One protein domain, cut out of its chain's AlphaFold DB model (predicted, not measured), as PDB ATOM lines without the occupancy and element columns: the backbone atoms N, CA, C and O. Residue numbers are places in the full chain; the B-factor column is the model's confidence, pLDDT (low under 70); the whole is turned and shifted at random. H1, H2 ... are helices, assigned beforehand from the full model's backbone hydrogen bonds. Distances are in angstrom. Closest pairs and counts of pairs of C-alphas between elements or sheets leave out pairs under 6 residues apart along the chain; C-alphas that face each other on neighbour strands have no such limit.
ATOM      1  N   THR A 169      10.920  19.516  31.477       86.88
ATOM      2  CA  THR A 169      10.165  20.017  32.643       86.88
ATOM      3  C   THR A 169       9.160  18.998  33.197       86.88
ATOM      4  O   THR A 169       8.905  18.925  34.394       86.88
ATOM      5  N   GLU A 170       8.642  18.124  32.340       84.81
ATOM      6  CA  GLU A 170       7.619  17.137  32.659       84.81
ATOM      7  C   GLU A 170       8.165  15.984  33.525       84.81
ATOM      8  O   GLU A 170       7.396  15.217  34.095       84.81
ATOM      9  N   THR A 171       9.488  15.858  33.681       78.62
ATOM     10  CA  THR A 171      10.108  14.799  34.504       78.62
ATOM     11  C   THR A 171       9.850  14.938  36.006       78.62
ATOM     12  O   THR A 171       9.823  13.927  36.710       78.62
ATOM     13  N   ARG A 172       9.644  16.164  36.506       78.44
ATOM     14  CA  ARG A 172       9.465  16.434  37.938       78.44
ATOM     15  C   ARG A 172       7.996  16.604  38.308       78.44
ATOM     16  O   ARG A 172       7.453  15.766  39.023       78.44
ATOM     17  N   ILE A 173       7.356  17.650  37.789       71.56
ATOM     18  CA  ILE A 173       5.993  18.045  38.181       71.56
ATOM     19  C   ILE A 173       4.925  17.369  37.291       71.56
ATOM     20  O   ILE A 173       3.755  17.275  37.653       71.56
ATOM     21  N   GLY A 174       5.325  16.815  36.140       72.00
ATOM     22  CA  GLY A 174       4.418  16.334  35.094       72.00
ATOM     23  C   GLY A 174       4.547  14.853  34.746       72.00
ATOM     24  O   GLY A 174       4.429  14.517  33.569       72.00
ATOM     25  N   TRP A 175       4.790  13.960  35.716       85.69
ATOM     26  CA  TRP A 175       5.000  12.533  35.411       85.69
ATOM     27  C   TRP A 175       3.875  11.919  34.575       85.69
ATOM     28  O   TRP A 175       4.154  11.134  33.679       85.69
ATOM     29  N   PHE A 176       2.623  12.320  34.799       89.12
ATOM     30  CA  PHE A 176       1.497  11.879  33.974       89.12
ATOM     31  C   PHE A 176       1.647  12.283  32.507       89.12
ATOM     32  O   PHE A 176       1.371  11.474  31.626       89.12
ATOM     33  N   THR A 177       2.143  13.492  32.229       91.88
ATOM     34  CA  THR A 177       2.453  13.920  30.862       91.88
ATOM     35  C   THR A 177       3.545  13.044  30.263       91.88
ATOM     36  O   THR A 177       3.406  12.569  29.141       91.88
ATOM     37  N   LEU A 178       4.632  12.807  31.001       91.31
ATOM     38  CA  LEU A 178       5.724  11.971  30.514       91.31
ATOM     39  C   LEU A 178       5.276  10.524  30.270       91.31
ATOM     40  O   LEU A 178       5.591   9.972  29.222       91.31
ATOM     41  N   SER A 179       4.525   9.937  31.201       90.38
ATOM     42  CA  SER A 179       3.951   8.597  31.061       90.38
ATOM     43  C   SER A 179       3.067   8.518  29.823       90.38
ATOM     44  O   SER A 179       3.255   7.624  29.009       90.38
ATOM     45  N   LEU A 180       2.181   9.499  29.619       92.19
ATOM     46  CA  LEU A 180       1.324   9.565  28.438       92.19
ATOM     47  C   LEU A 180       2.139   9.616  27.138       92.19
ATOM     48  O   LEU A 180       1.799   8.935  26.174       92.19
ATOM     49  N   LEU A 181       3.215  10.409  27.101       94.00
ATOM     50  CA  LEU A 181       4.093  10.483  25.932       94.00
ATOM     51  C   LEU A 181       4.827   9.158  25.690       94.00
ATOM     52  O   LEU A 181       4.906   8.728  24.542       94.00
ATOM     53  N   LEU A 182       5.342   8.519  26.747       92.69
ATOM     54  CA  LEU A 182       6.007   7.215  26.674       92.69
ATOM     55  C   LEU A 182       5.054   6.139  26.148       92.69
ATOM     56  O   LEU A 182       5.395   5.456  25.187       92.69
ATOM     57  N   ASP A 183       3.847   6.058  26.707       91.75
ATOM     58  CA  ASP A 183       2.812   5.108  26.295       91.75
ATOM     59  C   ASP A 183       2.388   5.345  24.840       91.75
ATOM     60  O   ASP A 183       2.337   4.412  24.038       91.75
ATOM     61  N   ALA A 184       2.137   6.601  24.463       93.81
ATOM     62  CA  ALA A 184       1.772   6.957  23.097       93.81
ATOM     63  C   ALA A 184       2.892   6.640  22.095       93.81
ATOM     64  O   ALA A 184       2.615   6.143  21.005       93.81
ATOM     65  N   ALA A 185       4.155   6.895  22.449       93.81
ATOM     66  CA  ALA A 185       5.298   6.553  21.608       93.81
ATOM     67  C   ALA A 185       5.483   5.033  21.500       93.81
ATOM     68  O   ALA A 185       5.698   4.538  20.397       93.81
ATOM     69  N   GLN A 186       5.365   4.290  22.606       92.44
ATOM     70  CA  GLN A 186       5.444   2.826  22.615       92.44
ATOM     71  C   GLN A 186       4.392   2.222  21.694       92.44
ATOM     72  O   GLN A 186       4.730   1.468  20.781       92.44
ATOM     73  N   LEU A 187       3.132   2.608  21.884       92.19
ATOM     74  CA  LEU A 187       2.036   2.102  21.076       92.19
ATOM     75  C   LEU A 187       2.181   2.532  19.610       92.19
ATOM     76  O   LEU A 187       1.947   1.728  18.713       92.19
ATOM     77  N   ALA A 188       2.663   3.744  19.325       93.12
ATOM     78  CA  ALA A 188       2.965   4.141  17.951       93.12
ATOM     79  C   ALA A 188       3.978   3.193  17.282       93.12
ATOM     80  O   ALA A 188       3.818   2.850  16.111       93.12
ATOM     81  N   VAL A 189       5.004   2.727  18.001       92.25
ATOM     82  CA  VAL A 189       5.937   1.726  17.462       92.25
ATOM     83  C   VAL A 189       5.255   0.374  17.266       92.25
ATOM     84  O   VAL A 189       5.345  -0.196  16.180       92.25
ATOM     85  N   GLU A 190       4.568  -0.130  18.293       90.56
ATOM     86  CA  GLU A 190       3.935  -1.458  18.287       90.56
ATOM     87  C   GLU A 190       2.870  -1.609  17.191       90.56
ATOM     88  O   GLU A 190       2.728  -2.685  16.608       90.56
ATOM     89  N   PHE A 191       2.158  -0.526  16.869       89.88
ATOM     90  CA  PHE A 191       1.092  -0.498  15.862       89.88
ATOM     91  C   PHE A 191       1.551   0.011  14.486       89.88
ATOM     92  O   PHE A 191       0.729   0.268  13.607       89.88
ATOM     93  N   GLY A 192       2.865   0.101  14.249       89.62
ATOM     94  CA  GLY A 192       3.420   0.374  12.918       89.62
ATOM     95  C   GLY A 192       3.350   1.842  12.481       89.62
ATOM     96  O   GLY A 192       3.448   2.143  11.294       89.62
ATOM     97  N   HIS A 193       3.220   2.774  13.424       90.44
ATOM     98  CA  HIS A 193       3.251   4.223  13.194       90.44
ATOM     99  C   HIS A 193       4.652   4.829  13.338       90.44
ATOM    100  O   HIS A 193       4.800   6.048  13.379       90.44
ATOM    101  N   PHE A 194       5.698   3.996  13.350       90.62
ATOM    102  CA  PHE A 194       7.091   4.430  13.479       90.62
ATOM    103  C   PHE A 194       7.493   5.498  12.444       90.62
ATOM    104  O   PHE A 194       8.211   6.433  12.778       90.62
ATOM    105  N   ALA A 195       6.989   5.404  11.208       90.62
ATOM    106  CA  ALA A 195       7.284   6.364  10.138       90.62
ATOM    107  C   ALA A 195       6.732   7.783  10.387       90.62
ATOM    108  O   ALA A 195       7.201   8.726   9.759       90.62
ATOM    109  N   HIS A 196       5.762   7.929  11.296       91.62
ATOM    110  CA  HIS A 196       5.167   9.212  11.689       91.62
ATOM    111  C   HIS A 196       5.745   9.756  12.999       91.62
ATOM    112  O   HIS A 196       5.303  10.788  13.509       91.62
ATOM    113  N   LEU A 197       6.721   9.055  13.579       93.62
ATOM    114  CA  LEU A 197       7.473   9.577  14.704       93.62
ATOM    115  C   LEU A 197       8.496  10.617  14.212       93.62
ATOM    116  O   LEU A 197       8.978  10.543  13.079       93.62
ATOM    117  N   PRO A 198       8.870  11.586  15.063       93.75
ATOM    118  CA  PRO A 198       9.972  12.490  14.785       93.75
ATOM    119  C   PRO A 198      11.257  11.724  14.450       93.75
ATOM    120  O   PRO A 198      11.470  10.627  14.976       93.75
ATOM    121  N   PRO A 199      12.171  12.322  13.663       93.88
ATOM    122  CA  PRO A 199      13.481  11.736  13.422       93.88
ATOM    123  C   PRO A 199      14.169  11.341  14.732       93.88
ATOM    124  O   PRO A 199      14.172  12.110  15.699       93.88
ATOM    125  N   LEU A 200      14.746  10.139  14.756       93.06
ATOM    126  CA  LEU A 200      15.443   9.611  15.926       93.06
ATOM    127  C   LEU A 200      16.658  10.478  16.303       93.06
ATOM    128  O   LEU A 200      17.181  11.221  15.461       93.06
ATOM    129  N   PRO A 201      17.147  10.388  17.554       89.06
ATOM    130  CA  PRO A 201      18.399  11.031  17.933       89.06
ATOM    131  C   PRO A 201      19.551  10.606  17.010       89.06
ATOM    132  O   PRO A 201      19.618   9.466  16.552       89.06
ATOM    133  N   ILE A 202      20.482  11.526  16.741       85.94
ATOM    134  CA  ILE A 202      21.632  11.246  15.871       85.94
ATOM    135  C   ILE A 202      22.424  10.061  16.438       85.94
ATOM    136  O   ILE A 202      22.788  10.059  17.613       85.94
ATOM    137  N   GLY A 203      22.702   9.073  15.584       88.06
ATOM    138  CA  GLY A 203      23.459   7.872  15.939       88.06
ATOM    139  C   GLY A 203      22.630   6.746  16.559       88.06
ATOM    140  O   GLY A 203      23.207   5.721  16.900       88.06
ATOM    141  N   TRP A 204      21.312   6.906  16.696       92.56
ATOM    142  CA  TRP A 204      20.434   5.841  17.179       92.56
ATOM    143  C   TRP A 204      19.919   4.985  16.027       92.56
ATOM    144  O   TRP A 204      19.416   5.508  15.031       92.56
ATOM    145  N   SER A 205      19.986   3.666  16.191       92.44
ATOM    146  CA  SER A 205      19.230   2.738  15.356       92.44
ATOM    147  C   SER A 205      17.775   2.630  15.832       92.44
ATOM    148  O   SER A 205      17.438   2.971  16.969       92.44
ATOM    149  N   GLY A 206      16.895   2.100  14.976       90.31
ATOM    150  CA  GLY A 206      15.522   1.768  15.380       90.31
ATOM    151  C   GLY A 206      15.473   0.763  16.538       90.31
ATOM    152  O   GLY A 206      14.580   0.844  17.377       90.31
ATOM    153  N   LYS A 207      16.470  -0.128  16.631       90.75
ATOM    154  CA  LYS A 207      16.601  -1.085  17.733       90.75
ATOM    155  C   LYS A 207      16.967  -0.392  19.048       90.75
ATOM    156  O   LYS A 207      16.282  -0.610  20.038       90.75
ATOM    157  N   ASP A 208      17.968   0.494  19.047       91.81
ATOM    158  CA  ASP A 208      18.365   1.247  20.255       91.81
ATOM    159  C   ASP A 208      17.189   2.050  20.825       91.81
ATOM    160  O   ASP A 208      16.997   2.145  22.043       91.81
ATOM    161  N   PHE A 209      16.379   2.605  19.918       92.44
ATOM    162  CA  PHE A 209      15.147   3.299  20.254       92.44
ATOM    163  C   PHE A 209      14.130   2.378  20.930       92.44
ATOM    164  O   PHE A 209      13.647   2.706  22.011       92.44
ATOM    165  N   GLN A 210      13.833   1.229  20.320       91.25
ATOM    166  CA  GLN A 210      12.879   0.248  20.845       91.25
ATOM    167  C   GLN A 210      13.308  -0.321  22.199       91.25
ATOM    168  O   GLN A 210      12.509  -0.319  23.135       91.25
ATOM    169  N   ASP A 211      14.569  -0.737  22.329       91.81
ATOM    170  CA  ASP A 211      15.116  -1.306  23.563       91.81
ATOM    171  C   ASP A 211      15.061  -0.281  24.707       91.81
ATOM    172  O   ASP A 211      14.656  -0.594  25.833       91.81
ATOM    173  N   THR A 212      15.409   0.981  24.420       92.75
ATOM    174  CA  THR A 212      15.317   2.053  25.416       92.75
ATOM    175  C   THR A 212      13.868   2.344  25.787       92.75
ATOM    176  O   THR A 212      13.561   2.436  26.975       92.75
ATOM    177  N   LEU A 213      12.979   2.473  24.803       91.44
ATOM    178  CA  LEU A 213      11.565   2.762  25.024       91.44
ATOM    179  C   LEU A 213      10.902   1.678  25.875       91.44
ATOM    180  O   LEU A 213      10.257   2.014  26.863       91.44
ATOM    181  N   LEU A 214      11.129   0.398  25.569       89.19
ATOM    182  CA  LEU A 214      10.588  -0.722  26.340       89.19
ATOM    183  C   LEU A 214      11.057  -0.681  27.801       89.19
ATOM    184  O   LEU A 214      10.247  -0.809  28.721       89.19
ATOM    185  N   ARG A 215      12.353  -0.429  28.024       89.44
ATOM    186  CA  ARG A 215      12.926  -0.292  29.370       89.44
ATOM    187  C   ARG A 215      12.306   0.868  30.150       89.44
ATOM    188  O   ARG A 215      12.022   0.713  31.331       89.44
ATOM    189  N   LEU A 216      12.111   2.024  29.512       89.19
ATOM    190  CA  LEU A 216      11.516   3.196  30.166       89.19
ATOM    191  C   LEU A 216      10.026   3.013  30.422       89.19
ATOM    192  O   LEU A 216       9.519   3.450  31.443       89.19
ATOM    193  N   CYS A 217       9.322   2.340  29.526       87.00
ATOM    194  CA  CYS A 217       7.907   2.091  29.696       87.00
ATOM    195  C   CYS A 217       7.647   1.100  30.840       87.00
ATOM    196  O   CYS A 217       6.643   1.240  31.535       87.00
ATOM    197  N   GLY A 218       8.507   0.096  31.043       83.75
ATOM    198  CA  GLY A 218       8.384  -0.885  32.133       83.75
ATOM    199  C   GLY A 218       9.097  -0.512  33.439       83.75
ATOM    200  O   GLY A 218       8.988  -1.248  34.416       83.75
ATOM    201  N   GLY A 219       9.863   0.581  33.456       84.19
ATOM    202  CA  GLY A 219      10.672   0.980  34.604       84.19
ATOM    203  C   GLY A 219       9.885   1.745  35.670       84.19
ATOM    204  O   GLY A 219       8.892   2.411  35.388       84.19
ATOM    205  N   ASP A 220      10.378   1.700  36.907       87.94
ATOM    206  CA  ASP A 220       9.878   2.563  37.976       87.94
ATOM    207  C   ASP A 220      10.252   4.038  37.727       87.94
ATOM    208  O   ASP A 220      11.370   4.357  37.303       87.94
ATOM    209  N   ARG A 221       9.329   4.950  38.061       86.25
ATOM    210  CA  ARG A 221       9.493   6.402  37.904       86.25
ATOM    211  C   ARG A 221      10.790   6.907  38.523       86.25
ATOM    212  O   ARG A 221      11.516   7.666  37.881       86.25
ATOM    213  N   SER A 222      11.057   6.542  39.778       86.25
ATOM    214  CA  SER A 222      12.204   7.077  40.519       86.25
ATOM    215  C   SER A 222      13.517   6.649  39.870       86.25
ATOM    216  O   SER A 222      14.435   7.461  39.738       86.25
ATOM    217  N   THR A 223      13.560   5.415  39.365       88.50
ATOM    218  CA  THR A 223      14.711   4.860  38.647       88.50
ATOM    219  C   THR A 223      14.928   5.582  37.323       88.50
ATOM    220  O   THR A 223      16.021   6.078  37.079       88.50
ATOM    221  N   ILE A 224      13.884   5.737  36.503       86.75
ATOM    222  CA  ILE A 224      13.970   6.420  35.201       86.75
ATOM    223  C   ILE A 224      14.470   7.856  35.359       86.75
ATOM    224  O   ILE A 224      15.361   8.299  34.633       86.75
ATOM    225  N   VAL A 225      13.902   8.585  36.319       86.56
ATOM    226  CA  VAL A 225      14.272   9.971  36.609       86.56
ATOM    227  C   VAL A 225      15.724  10.052  37.083       86.56
ATOM    228  O   VAL A 225      16.496  10.867  36.576       86.56
ATOM    229  N   LYS A 226      16.121   9.182  38.018       87.06
ATOM    230  CA  LYS A 226      17.493   9.106  38.527       87.06
ATOM    231  C   LYS A 226      18.489   8.783  37.411       87.06
ATOM    232  O   LYS A 226      19.503   9.463  37.289       87.06
ATOM    233  N   ASP A 227      18.179   7.809  36.566       87.75
ATOM    234  CA  ASP A 227      18.994   7.390  35.425       87.75
ATOM    235  C   ASP A 227      19.177   8.515  34.404       87.75
ATOM    236  O   ASP A 227      20.290   8.763  33.929       87.75
ATOM    237  N   ALA A 228      18.092   9.231  34.098       85.88
ATOM    238  CA  ALA A 228      18.115  10.369  33.190       85.88
ATOM    239  C   ALA A 228      19.014  11.498  33.720       85.88
ATOM    240  O   ALA A 228      19.797  12.069  32.963       85.88
ATOM    241  N   PHE A 229      18.938  11.806  35.019       85.69
ATOM    242  CA  PHE A 229      19.707  12.900  35.622       85.69
ATOM    243  C   PHE A 229      21.147  12.542  35.990       85.69
ATOM    244  O   PHE A 229      21.998  13.430  35.996       85.69
ATOM    245  N   ASN A 230      21.448  11.264  36.215       86.19
ATOM    246  CA  ASN A 230      22.810  10.784  36.453       86.19
ATOM    247  C   ASN A 230      23.623  10.606  35.159       86.19
ATOM    248  O   ASN A 230      24.759  10.138  35.204       86.19
ATOM    249  N   GLY A 231      23.062  10.983  34.005       77.19
ATOM    250  CA  GLY A 231      23.781  11.000  32.734       77.19
ATOM    251  C   GLY A 231      23.949   9.623  32.096       77.19
ATOM    252  O   GLY A 231      24.898   9.416  31.334       77.19
ATOM    253  N   LEU A 232      23.040   8.670  32.359       78.50
ATOM    254  CA  LEU A 232      22.974   7.459  31.541       78.50
ATOM    255  C   LEU A 232      22.549   7.854  30.127       78.50
ATOM    256  O   LEU A 232      21.365   8.055  29.849       78.50
ATOM    257  N   LYS A 233      23.547   7.974  29.242       85.88
ATOM    258  CA  LYS A 233      23.420   8.576  27.906       85.88
ATOM    259  C   LYS A 233      22.179   8.109  27.133       85.88
ATOM    260  O   LYS A 233      21.491   8.981  26.612       85.88
ATOM    261  N   PRO A 234      21.827   6.806  27.066       89.50
ATOM    262  CA  PRO A 234      20.638   6.389  26.326       89.50
ATOM    263  C   PRO A 234      19.339   6.935  26.930       89.50
ATOM    264  O   PRO A 234      18.504   7.479  26.215       89.50
ATOM    265  N   THR A 235      19.192   6.854  28.256       90.56
ATOM    266  CA  THR A 235      18.009   7.357  28.966       90.56
ATOM    267  C   THR A 235      17.896   8.870  28.822       90.56
ATOM    268  O   THR A 235      16.850   9.370  28.426       90.56
ATOM    269  N   GLU A 236      18.975   9.607  29.086       91.50
ATOM    270  CA  GLU A 236      18.987  11.069  28.984       91.50
ATOM    271  C   GLU A 236      18.627  11.547  27.565       91.50
ATOM    272  O   GLU A 236      17.779  12.427  27.393       91.50
ATOM    273  N   LEU A 237      19.235  10.942  26.536       90.62
ATOM    274  CA  LEU A 237      18.978  11.283  25.137       90.62
ATOM    275  C   LEU A 237      17.541  10.963  24.729       90.62
ATOM    276  O   LEU A 237      16.915  11.794  24.072       90.62
ATOM    277  N   PHE A 238      17.005   9.812  25.141       92.56
ATOM    278  CA  PHE A 238      15.614   9.452  24.874       92.56
ATOM    279  C   PHE A 238      14.643  10.427  25.541       92.56
ATOM    280  O   PHE A 238      13.721  10.931  24.904       92.56
ATOM    281  N   MET A 239      14.876  10.745  26.814       91.62
ATOM    282  CA  MET A 239      14.048  11.672  27.588       91.62
ATOM    283  C   MET A 239      14.076  13.078  26.989       91.62
ATOM    284  O   MET A 239      13.038  13.728  26.850       91.62
ATOM    285  N   SER A 240      15.254  13.530  26.553       92.12
ATOM    286  CA  SER A 240      15.364  14.761  25.782       92.12
ATOM    287  C   SER A 240      14.603  14.650  24.467       92.12
ATOM    288  O   SER A 240      13.898  15.587  24.110       92.12
ATOM    289  N   TRP A 241      14.734  13.553  23.725       92.94
ATOM    290  CA  TRP A 241      14.060  13.376  22.443       92.94
ATOM    291  C   TRP A 241      12.543  13.421  22.592       92.94
ATOM    292  O   TRP A 241      11.907  14.204  21.891       92.94
ATOM    293  N   ILE A 242      11.966  12.673  23.532       92.62
ATOM    294  CA  ILE A 242      10.511  12.554  23.644       92.62
ATOM    295  C   ILE A 242       9.846  13.877  24.045       92.62
ATOM    296  O   ILE A 242       8.748  14.192  23.597       92.62
ATOM    297  N   GLN A 243      10.540  14.705  24.834       91.00
ATOM    298  CA  GLN A 243      10.005  15.989  25.300       91.00
ATOM    299  C   GLN A 243      10.391  17.184  24.416       91.00
ATOM    300  O   GLN A 243       9.746  18.226  24.495       91.00
ATOM    301  N   THR A 244      11.431  17.068  23.578       90.12
ATOM    302  CA  THR A 244      11.892  18.183  22.721       90.12
ATOM    303  C   THR A 244      11.634  17.984  21.234       90.12
ATOM    304  O   THR A 244      11.704  18.960  20.482       90.12
ATOM    305  N   SER A 245      11.323  16.761  20.795       89.25
ATOM    306  CA  SER A 245      10.910  16.515  19.413       89.25
ATOM    307  C   SER A 245       9.574  17.185  19.146       89.25
ATOM    308  O   SER A 245       9.462  17.981  18.217       89.25
ATOM    309  N   TYR A 246       8.593  16.983  20.028       87.88
ATOM    310  CA  TYR A 246       7.417  17.837  20.064       87.88
ATOM    311  C   TYR A 246       7.792  19.225  20.607       87.88
ATOM    312  O   TYR A 246       7.982  19.424  21.802       87.88
TER     313      TYR A 246
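AT A GLANCE: This is residues 169 to 246 of the 461 residues of the protein "PARP catalytic domain-containing protein" of Pyrenochaeta sp. DS3sAY3a (UniProt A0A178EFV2). Two helices, H1 and H2, make a splayed hairpin, and H4 packs crosswise on H2, with its last turn near H1. The short H3 sits at one end of this hairpin, between H2 and H4 along the chain, while the long loop of residues 191 to 205 closes the opposite end. The 78 printed residues hold four named helices, in the order H1, H2, H3, H4, and no named strand, and the class is all helix. The whole is compact and rounded, with a radius of gyration of the C-alphas of 11.6 A and spans of 30 by 25 by 21 A.

HOW THE PARTS SIT: H1, residues 175 to 190, touches H2, residues 206 to 218, at a steep tilt of 44 degrees, opposite ways, as a helical hairpin; their closest C-alphas, of Leu 182 and Cys 217, are 6.2 A apart. H3, residues 221 to 229, is close to H2 but not clearly touching, with the C-alphas of Leu 216 and Ile 224 closest at 6.5 A. H3 is also close to H1 but not clearly touching, the closest C-alphas, of Trp 175 and Arg 221, being 8.0 A apart. H4, residues 233 to 244, is the hub, touching the three others, and the helix packing is mostly crossed, with no touching pair at a shallow tilt. With residues 235 to 239 alone H4 touches H3, about perpendicular at 80 degrees, closest at the C-alphas of Ala 228 and Glu 236, 4.4 A. With residues 234 to 238 alone it touches H2 at 85 degrees, about perpendicular, closest at the C-alphas of Thr 212 and Pro 234, 6.9 A. H4 and H1 only just touch, with 3 pairs of C-alphas within 8 A, through residues 242 to 243 of H4 and 178 to 182 of H1 alone. In H1, H2, H3 and H4 every O i to N i+4 pair is within hydrogen-bond range.

IN THESE COORDINATES: H1 runs 22.1 A from C-alpha 175 at (5.000, 12.533, 35.411), H2 18.4 A from C-alpha 206 at (15.522, 1.768, 15.380), H3 12.3 A, and H4 15.9 A to C-alpha 244 at (11.892, 18.183, 22.721).

THE WHOLE: The two C-alphas farthest apart, of Gly 192 and Asn 230, are 32.2 A apart. The printed part has no cut; the link from H1 to H2 is long, and those from H2 to H3 and from H3 to H4 are tight. The mean pLDDT of the printed part is 89.0, and no printed residue is under 70.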